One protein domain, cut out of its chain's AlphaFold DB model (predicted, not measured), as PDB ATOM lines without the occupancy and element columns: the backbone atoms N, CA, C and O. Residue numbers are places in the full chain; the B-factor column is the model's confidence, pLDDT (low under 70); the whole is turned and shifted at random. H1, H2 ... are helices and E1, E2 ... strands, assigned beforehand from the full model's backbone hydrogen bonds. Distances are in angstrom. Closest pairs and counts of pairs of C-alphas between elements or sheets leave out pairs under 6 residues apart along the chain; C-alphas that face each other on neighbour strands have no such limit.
ATOM      1  N   ASN A  13      54.040 -48.657  23.763       94.75
ATOM      2  CA  ASN A  13      53.441 -48.254  25.041       94.75
ATOM      3  C   ASN A  13      54.467 -47.756  26.076       94.75
ATOM      4  O   ASN A  13      54.063 -47.101  27.031       94.75
ATOM      5  N   GLU A  14      55.756 -48.026  25.874       96.25
ATOM      6  CA  GLU A  14      56.863 -47.565  26.724       96.25
ATOM      7  C   GLU A  14      57.392 -46.188  26.285       96.25
ATOM      8  O   GLU A  14      58.194 -45.569  26.982       96.25
ATOM      9  N   LEU A  15      56.939 -45.685  25.132       95.81
ATOM     10  CA  LEU A  15      57.352 -44.396  24.587       95.81
ATOM     11  C   LEU A  15      56.584 -43.224  25.219       95.81
ATOM     12  O   LEU A  15      55.402 -43.332  25.557       95.81
ATOM     13  N   SER A  16      57.231 -42.058  25.281       95.94
ATOM     14  CA  SER A  16      56.536 -40.787  25.515       95.94
ATOM     15  C   SER A  16      55.599 -40.460  24.350       95.94
ATOM     16  O   SER A  16      55.791 -40.951  23.236       95.94
ATOM     17  N   ASP A  17      54.599 -39.607  24.563       96.19
ATOM     18  CA  ASP A  17      53.616 -39.314  23.511       96.19
ATOM     19  C   ASP A  17      54.254 -38.686  22.263       96.19
ATOM     20  O   ASP A  17      53.995 -39.142  21.151       96.19
ATOM     21  N   ALA A  18      55.211 -37.769  22.441       96.19
ATOM     22  CA  ALA A  18      55.991 -37.216  21.332       96.19
ATOM     23  C   ALA A  18      56.785 -38.293  20.562       96.19
ATOM     24  O   ALA A  18      56.885 -38.249  19.334       96.19
ATOM     25  N   ALA A  19      57.340 -39.288  21.265       94.81
ATOM     26  CA  ALA A  19      58.058 -40.393  20.634       94.81
ATOM     27  C   ALA A  19      57.107 -41.361  19.908       94.81
ATOM     28  O   ALA A  19      57.447 -41.839  18.825       94.81
ATOM     29  N   LYS A  20      55.900 -41.602  20.438       95.75
ATOM     30  CA  LYS A  20      54.860 -42.370  19.734       95.75
ATOM     31  C   LYS A  20      54.439 -41.678  18.445       95.75
ATOM     32  O   LYS A  20      54.287 -42.344  17.424       95.75
ATOM     33  N   ASP A  21      54.265 -40.361  18.472       93.81
ATOM     34  CA  ASP A  21      53.873 -39.601  17.285       93.81
ATOM     35  C   ASP A  21      54.954 -39.646  16.210       93.81
ATOM     36  O   ASP A  21      54.644 -39.887  15.042       93.81
ATOM     37  N   LYS A  22      56.225 -39.546  16.612       92.31
ATOM     38  CA  LYS A  22      57.361 -39.734  15.706       92.31
ATOM     39  C   LYS A  22      57.415 -41.150  15.126       92.31
ATOM     40  O   LYS A  22      57.617 -41.301  13.924       92.31
ATOM     41  N   ALA A  23      57.201 -42.181  15.945       91.12
ATOM     42  CA  ALA A  23      57.175 -43.571  15.485       91.12
ATOM     43  C   ALA A  23      56.046 -43.819  14.467       91.12
ATOM     44  O   ALA A  23      56.258 -44.474  13.449       91.12
ATOM     45  N   ARG A  24      54.857 -43.248  14.703       89.69
ATOM     46  CA  ARG A  24      53.719 -43.327  13.770       89.69
ATOM     47  C   ARG A  24      53.969 -42.554  12.481       89.69
ATOM     48  O   ARG A  24      53.596 -43.041  11.423       89.69
ATOM     49  N   ALA A  25      54.573 -41.366  12.559       88.38
ATOM     50  CA  ALA A  25      54.933 -40.587  11.376       88.38
ATOM     51  C   ALA A  25      55.911 -41.364  10.488       88.38
ATOM     52  O   ALA A  25      55.628 -41.559   9.313       88.38
ATOM     53  N   TRP A  26      56.975 -41.920  11.077       87.19
ATOM     54  CA  TRP A  26      57.923 -42.774  10.361       87.19
ATOM     55  C   TRP A  26      57.241 -43.978   9.693       87.19
ATOM     56  O   TRP A  26      57.483 -44.253   8.521       87.19
ATOM     57  N   TYR A  27      56.338 -44.655  10.411       83.81
ATOM     58  CA  TYR A  27      55.588 -45.785   9.859       83.81
ATOM     59  C   TYR A  27      54.681 -45.380   8.685       83.81
ATOM     60  O   TYR A  27      54.601 -46.104   7.701       83.81
ATOM     61  N   ARG A  28      54.025 -44.215   8.750       80.00
ATOM     62  CA  ARG A  28      53.192 -43.712   7.642       80.00
ATOM     63  C   ARG A  28      54.008 -43.312   6.416       80.00
ATOM     64  O   ARG A  28      53.581 -43.569   5.299       80.00
ATOM     65  N   GLU A  29      55.159 -42.681   6.627       78.25
ATOM     66  CA  GLU A  29      55.983 -42.129   5.546       78.25
ATOM     67  C   GLU A  29      56.804 -43.192   4.808       78.25
ATOM     68  O   GLU A  29      57.057 -43.038   3.616       78.25
ATOM     69  N   GLY A  30      57.231 -44.258   5.494       71.69
ATOM     70  CA  GLY A  30      58.150 -45.252   4.928       71.69
ATOM     71  C   GLY A  30      57.835 -46.708   5.261       71.69
ATOM     72  O   GLY A  30      58.632 -47.579   4.931       71.69
ATOM     73  N   GLY A  31      56.712 -46.994   5.926       68.31
ATOM     74  CA  GLY A  31      56.344 -48.356   6.329       68.31
ATOM     75  C   GLY A  31      55.809 -49.237   5.200       68.31
ATOM     76  O   GLY A  31      55.615 -50.430   5.423       68.31
ATOM     77  N   PHE A  32      55.578 -48.675   4.013       67.19
ATOM     78  CA  PHE A  32      55.057 -49.403   2.863       67.19
ATOM     79  C   PHE A  32      55.935 -49.137   1.635       67.19
ATOM     80  O   PHE A  32      55.865 -48.071   1.028       67.19
ATOM     81  N   ASP A  33      56.782 -50.104   1.291       69.88
ATOM     82  CA  ASP A  33      57.632 -50.116   0.092       69.88
ATOM     83  C   ASP A  33      56.949 -50.773  -1.125       69.88
ATOM     84  O   ASP A  33      57.510 -50.805  -2.219       69.88
ATOM     85  N   TYR A  34      55.720 -51.256  -0.944       69.94
ATOM     86  CA  TYR A  34      54.842 -51.801  -1.977       69.94
ATOM     87  C   TYR A  34      53.592 -50.921  -2.148       69.94
ATOM     88  O   TYR A  34      53.225 -50.180  -1.232       69.94
ATOM     89  N   ASP A  35      52.920 -51.006  -3.307       72.19
ATOM     90  CA  ASP A  35      51.630 -50.342  -3.579       72.19
ATOM     91  C   ASP A  35      50.511 -50.974  -2.728       72.19
ATOM     92  O   ASP A  35      49.583 -51.605  -3.218       72.19
ATOM     93  N   TRP A  36      50.594 -50.810  -1.409       78.88
ATOM     94  CA  TRP A  36      49.703 -51.408  -0.411       78.88
ATOM     95  C   TRP A  36      48.225 -51.042  -0.593       78.88
ATOM     96  O   TRP A  36      47.353 -51.662   0.012       78.88
ATOM     97  N   TYR A  37      47.955 -50.002  -1.383       82.00
ATOM     98  CA  TYR A  37      46.631 -49.478  -1.679       82.00
ATOM     99  C   TYR A  37      46.143 -49.819  -3.098       82.00
ATOM    100  O   TYR A  37      45.102 -49.295  -3.504       82.00
ATOM    101  N   ASP A  38      46.862 -50.655  -3.854       83.62
ATOM    102  CA  ASP A  38      46.554 -50.992  -5.252       83.62
ATOM    103  C   ASP A  38      45.098 -51.450  -5.459       83.62
ATOM    104  O   ASP A  38      44.415 -50.972  -6.368       83.62
ATOM    105  N   ALA A  39      44.587 -52.290  -4.561       89.31
ATOM    106  CA  ALA A  39      43.245 -52.855  -4.617       89.31
ATOM    107  C   ALA A  39      42.162 -51.960  -3.990       89.31
ATOM    108  O   ALA A  39      40.976 -52.193  -4.212       89.31
ATOM    109  N   VAL A  40      42.519 -50.902  -3.247       91.06
ATOM    110  CA  VAL A  40      41.564 -50.121  -2.428       91.06
ATOM    111  C   VAL A  40      40.409 -49.561  -3.258       91.06
ATOM    112  O   VAL A  40      39.252 -49.601  -2.837       91.06
ATOM    113  N   TYR A  41      40.703 -49.045  -4.452       91.69
ATOM    114  CA  TYR A  41      39.675 -48.489  -5.330       91.69
ATOM    115  C   TYR A  41      38.786 -49.573  -5.948       91.69
ATOM    116  O   TYR A  41      37.588 -49.332  -6.117       91.69
ATOM    117  N   GLU A  42      39.341 -50.731  -6.310       93.06
ATOM    118  CA  GLU A  42      38.574 -51.846  -6.879       93.06
ATOM    119  C   GLU A  42      37.668 -52.475  -5.816       93.06
ATOM    120  O   GLU A  42      36.466 -52.632  -6.039       93.06
ATOM    121  N   ASP A  43      38.215 -52.748  -4.633       95.00
ATOM    122  CA  ASP A  43      37.481 -53.348  -3.525       95.00
ATOM    123  C   ASP A  43      36.351 -52.443  -3.045       95.00
ATOM    124  O   ASP A  43      35.233 -52.912  -2.835       95.00
ATOM    125  N   PHE A  44      36.590 -51.132  -2.938       94.94
ATOM    126  CA  PHE A  44      35.534 -50.190  -2.574       94.94
ATOM    127  C   PHE A  44      34.371 -50.214  -3.575       94.94
ATOM    128  O   PHE A  44      33.207 -50.206  -3.172       94.94
ATOM    129  N   GLN A  45      34.668 -50.277  -4.877       95.50
ATOM    130  CA  GLN A  45      33.639 -50.388  -5.916       95.50
ATOM    131  C   GLN A  45      32.874 -51.712  -5.813       95.50
ATOM    132  O   GLN A  45      31.644 -51.701  -5.845       95.50
ATOM    133  N   ARG A  46      33.583 -52.831  -5.628       96.94
ATOM    134  CA  ARG A  46      32.980 -54.165  -5.484       96.94
ATOM    135  C   ARG A  46      32.084 -54.254  -4.251       96.94
ATOM    136  O   ARG A  46      30.982 -54.790  -4.326       96.94
ATOM    137  N   ILE A  47      32.515 -53.700  -3.122       97.25
ATOM    138  CA  ILE A  47      31.705 -53.647  -1.900       97.25
ATOM    139  C   ILE A  47      30.469 -52.768  -2.116       97.25
ATOM    140  O   ILE A  47      29.373 -53.161  -1.723       97.25
ATOM    141  N   ALA A  48      30.614 -51.607  -2.762       96.94
ATOM    142  CA  ALA A  48      29.476 -50.750  -3.091       96.94
ATOM    143  C   ALA A  48      28.440 -51.492  -3.953       96.94
ATOM    144  O   ALA A  48      27.252 -51.436  -3.646       96.94
ATOM    145  N   GLU A  49      28.886 -52.249  -4.958       96.75
ATOM    146  CA  GLU A  49      28.025 -53.096  -5.789       96.75
ATOM    147  C   GLU A  49      27.303 -54.176  -4.966       96.75
ATOM    148  O   GLU A  49      26.081 -54.292  -5.057       96.75
ATOM    149  N   ILE A  50      28.023 -54.906  -4.103       98.19
ATOM    150  CA  ILE A  50      27.444 -55.923  -3.201       98.19
ATOM    151  C   ILE A  50      26.357 -55.315  -2.304       98.19
ATOM    152  O   ILE A  50      25.338 -55.950  -2.036       98.19
ATOM    153  N   LEU A  51      26.566 -54.082  -1.844       98.00
ATOM    154  CA  LEU A  51      25.622 -53.352  -0.999       98.00
ATOM    155  C   LEU A  51      24.491 -52.666  -1.789       98.00
ATOM    156  O   LEU A  51      23.608 -52.066  -1.177       98.00
ATOM    157  N   GLY A  52      24.495 -52.728  -3.125       97.38
ATOM    158  CA  GLY A  52      23.503 -52.070  -3.980       97.38
ATOM    159  C   GLY A  52      23.643 -50.542  -4.046       97.38
ATOM    160  O   GLY A  52      22.665 -49.837  -4.304       97.38
ATOM    161  N   LEU A  53      24.839 -50.010  -3.786       97.19
ATOM    162  CA  LEU A  53      25.142 -48.582  -3.825       97.19
ATOM    163  C   LEU A  53      25.581 -48.150  -5.228       97.19
ATOM    164  O   LEU A  53      26.487 -48.725  -5.824       97.19
ATOM    165  N   ASN A  54      24.998 -47.055  -5.720       95.56
ATOM    166  CA  ASN A  54      25.424 -46.426  -6.968       95.56
ATOM    167  C   ASN A  54      26.451 -45.325  -6.689       95.56
ATOM    168  O   ASN A  54      26.132 -44.300  -6.079       95.56
ATOM    169  N   LEU A  55      27.682 -45.512  -7.165       95.44
ATOM    170  CA  LEU A  55      28.733 -44.505  -7.044       95.44
ATOM    171  C   LEU A  55      28.547 -43.396  -8.083       95.44
ATOM    172  O   LEU A  55      28.326 -43.654  -9.264       95.44
ATOM    173  N   LYS A  56      28.691 -42.138  -7.653       96.69
ATOM    174  CA  LYS A  56      28.715 -40.996  -8.573       96.69
ATOM    175  C   LYS A  56      29.902 -41.135  -9.527       96.69
ATOM    176  O   LYS A  56      31.026 -41.339  -9.072       96.69
ATOM    177  N   THR A  57      29.677 -40.943 -10.823       96.31
ATOM    178  CA  THR A  57      30.739 -40.944 -11.835       96.31
ATOM    179  C   THR A  57      30.992 -39.553 -12.407       96.31
ATOM    180  O   THR A  57      30.141 -38.660 -12.351       96.31
ATOM    181  N   ARG A  58      32.191 -39.359 -12.956       95.31
ATOM    182  CA  ARG A  58      32.583 -38.186 -13.741       95.31
ATOM    183  C   ARG A  58      33.100 -38.624 -15.107       95.31
ATOM    184  O   ARG A  58      33.781 -39.640 -15.224       95.31
ATOM    185  N   THR A  59      32.829 -37.823 -16.129       96.19
ATOM    186  CA  THR A  59      33.392 -38.040 -17.464       96.19
ATOM    187  C   THR A  59      34.870 -37.656 -17.476       96.19
ATOM    188  O   THR A  59      35.210 -36.513 -17.167       96.19
ATOM    189  N   VAL A  60      35.744 -38.577 -17.885       94.75
ATOM    190  CA  VAL A  60      37.174 -38.313 -18.116       94.75
ATOM    191  C   VAL A  60      37.534 -38.556 -19.579       94.75
ATOM    192  O   VAL A  60      37.004 -39.468 -20.219       94.75
ATOM    193  N   ARG A  61      38.411 -37.709 -20.131       95.69
ATOM    194  CA  ARG A  61      38.887 -37.813 -21.518       95.69
ATOM    195  C   ARG A  61      40.044 -38.801 -21.599       95.69
ATOM    196  O   ARG A  61      40.951 -38.761 -20.776       95.69
ATOM    197  N   LEU A  62      40.010 -39.663 -22.606       93.62
ATOM    198  CA  LEU A  62      41.075 -40.611 -22.911       93.62
ATOM    199  C   LEU A  62      42.040 -39.998 -23.928       93.62
ATOM    200  O   LEU A  62      41.637 -39.175 -24.751       93.62
ATOM    201  N   MET A  63      43.298 -40.449 -23.920       89.69
ATOM    202  CA  MET A  63      44.328 -39.957 -24.851       89.69
ATOM    203  C   MET A  63      43.932 -40.123 -26.331       89.69
ATOM    204  O   MET A  63      44.346 -39.331 -27.168       89.69
ATOM    205  N   GLY A  64      43.078 -41.102 -26.653       92.19
ATOM    206  CA  GLY A  64      42.544 -41.337 -28.001       92.19
ATOM    207  C   GLY A  64      41.312 -40.504 -28.386       92.19
ATOM    208  O   GLY A  64      40.614 -40.872 -29.324       92.19
ATOM    209  N   GLY A  65      40.972 -39.443 -27.646       91.44
ATOM    210  CA  GLY A  65      39.829 -38.564 -27.948       91.44
ATOM    211  C   GLY A  65      38.457 -39.082 -27.490       91.44
ATOM    212  O   GLY A  65      37.475 -38.344 -27.548       91.44
ATOM    213  N   GLY A  66      38.381 -40.317 -26.988       94.75
ATOM    214  CA  GLY A  66      37.181 -40.876 -26.360       94.75
ATOM    215  C   GLY A  66      36.946 -40.368 -24.934       94.75
ATOM    216  O   GLY A  66      37.763 -39.648 -24.355       94.75
ATOM    217  N   THR A  67      35.831 -40.786 -24.334       95.94
ATOM    218  CA  THR A  67      35.528 -40.518 -22.920       95.94
ATOM    219  C   THR A  67      35.130 -41.797 -22.190       95.94
ATOM    220  O   THR A  67      34.594 -42.714 -22.810       95.94
ATOM    221  N   ARG A  68      35.390 -41.865 -20.880       94.19
ATOM    222  CA  ARG A  68      34.870 -42.914 -19.986       94.19
ATOM    223  C   ARG A  68      34.242 -42.301 -18.735       94.19
ATOM    224  O   ARG A  68      34.558 -41.164 -18.383       94.19
ATOM    225  N   GLN A  69      33.382 -43.062 -18.064       94.94
ATOM    226  CA  GLN A  69      32.889 -42.730 -16.728       94.94
ATOM    227  C   GLN A  69      33.863 -43.268 -15.679       94.94
ATOM    228  O   GLN A  69      34.203 -44.447 -15.702       94.94
ATOM    229  N   GLU A  70      34.324 -42.404 -14.782       92.88
ATOM    230  CA  GLU A  70      35.212 -42.762 -13.677       92.88
ATOM    231  C   GLU A  70      34.507 -42.507 -12.336       92.88
ATOM    232  O   GLU A  70      33.926 -41.430 -12.165       92.88
ATOM    233  N   PRO A  71      34.530 -43.457 -11.385       94.62
ATOM    234  CA  PRO A  71      33.972 -43.252 -10.053       94.62
ATOM    235  C   PRO A  71      34.607 -42.060  -9.331       94.62
ATOM    236  O   PRO A  71      35.818 -41.847  -9.358       94.62
ATOM    237  N   CYS A  72      33.781 -41.284  -8.638       94.81
ATOM    238  CA  CYS A  72      34.206 -40.166  -7.804       94.81
ATOM    239  C   CYS A  72      34.642 -40.675  -6.424       94.81
ATOM    240  O   CYS A  72      33.901 -40.547  -5.450       94.81
TER     241      CYS A  72
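Overview. This is residues 13 to 72 of the 78 residues of an uncharacterized protein of Brucella grignonensis (UniProt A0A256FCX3). What shape does the model have? A small antiparallel hairpin of E1 and E2, with H2 near it, makes one end of a drawn-out shape; H1 lies far off at the other end, with residues 31 to 39 standing free between H1 and H2. What is printed? The printed part has 60 residues with two named helices and two named strands, in the order H1, H2, E1, E2, and the class is mixed, helices and strands. How spread out is it? It is extended and elongated, with a radius of gyration of the C-alphas of 19.1 A and spans of 55 by 32 by 18 A.

Arrangement. How do the strands pair? E1, residues 57 to 61, and E2, residues 67 to 71, form a hairpin, antiparallel at 145 degrees. N 58 and O 70 are 2.8 A apart and N 68 and O 60 are 3.0 A apart, within hydrogen-bond range. Where are the helices? H2, residues 40 to 50, is only just apart from E2, with closest C-alphas 8.3 A apart. H1, residues 17 to 30, is apart from E1, E2 and H2. In H1 and H2 every O i to N i+4 pair is within hydrogen-bond range.

Along the chain. How long are the elements? From first to last C-alpha, E1 measures 13.0 A, E2 13.2 A, H2 15.3 A and H1 20.0 A. Where are the anchors? H1 begins at C-alpha 17 (53.616, -39.314, 23.511), and E2 ends at C-alpha 71 (33.972, -43.252, -10.053).

Size, cuts and confidence. How far does it reach? The two C-alphas farthest apart, those of Glu 14 and Gly 65, are 58.0 A apart. Are there cuts or long links? The printed part has no cut; the link E1 to E2 is tight, and the other two are short. Where is confidence low? Residues 31 to 34 are under 70.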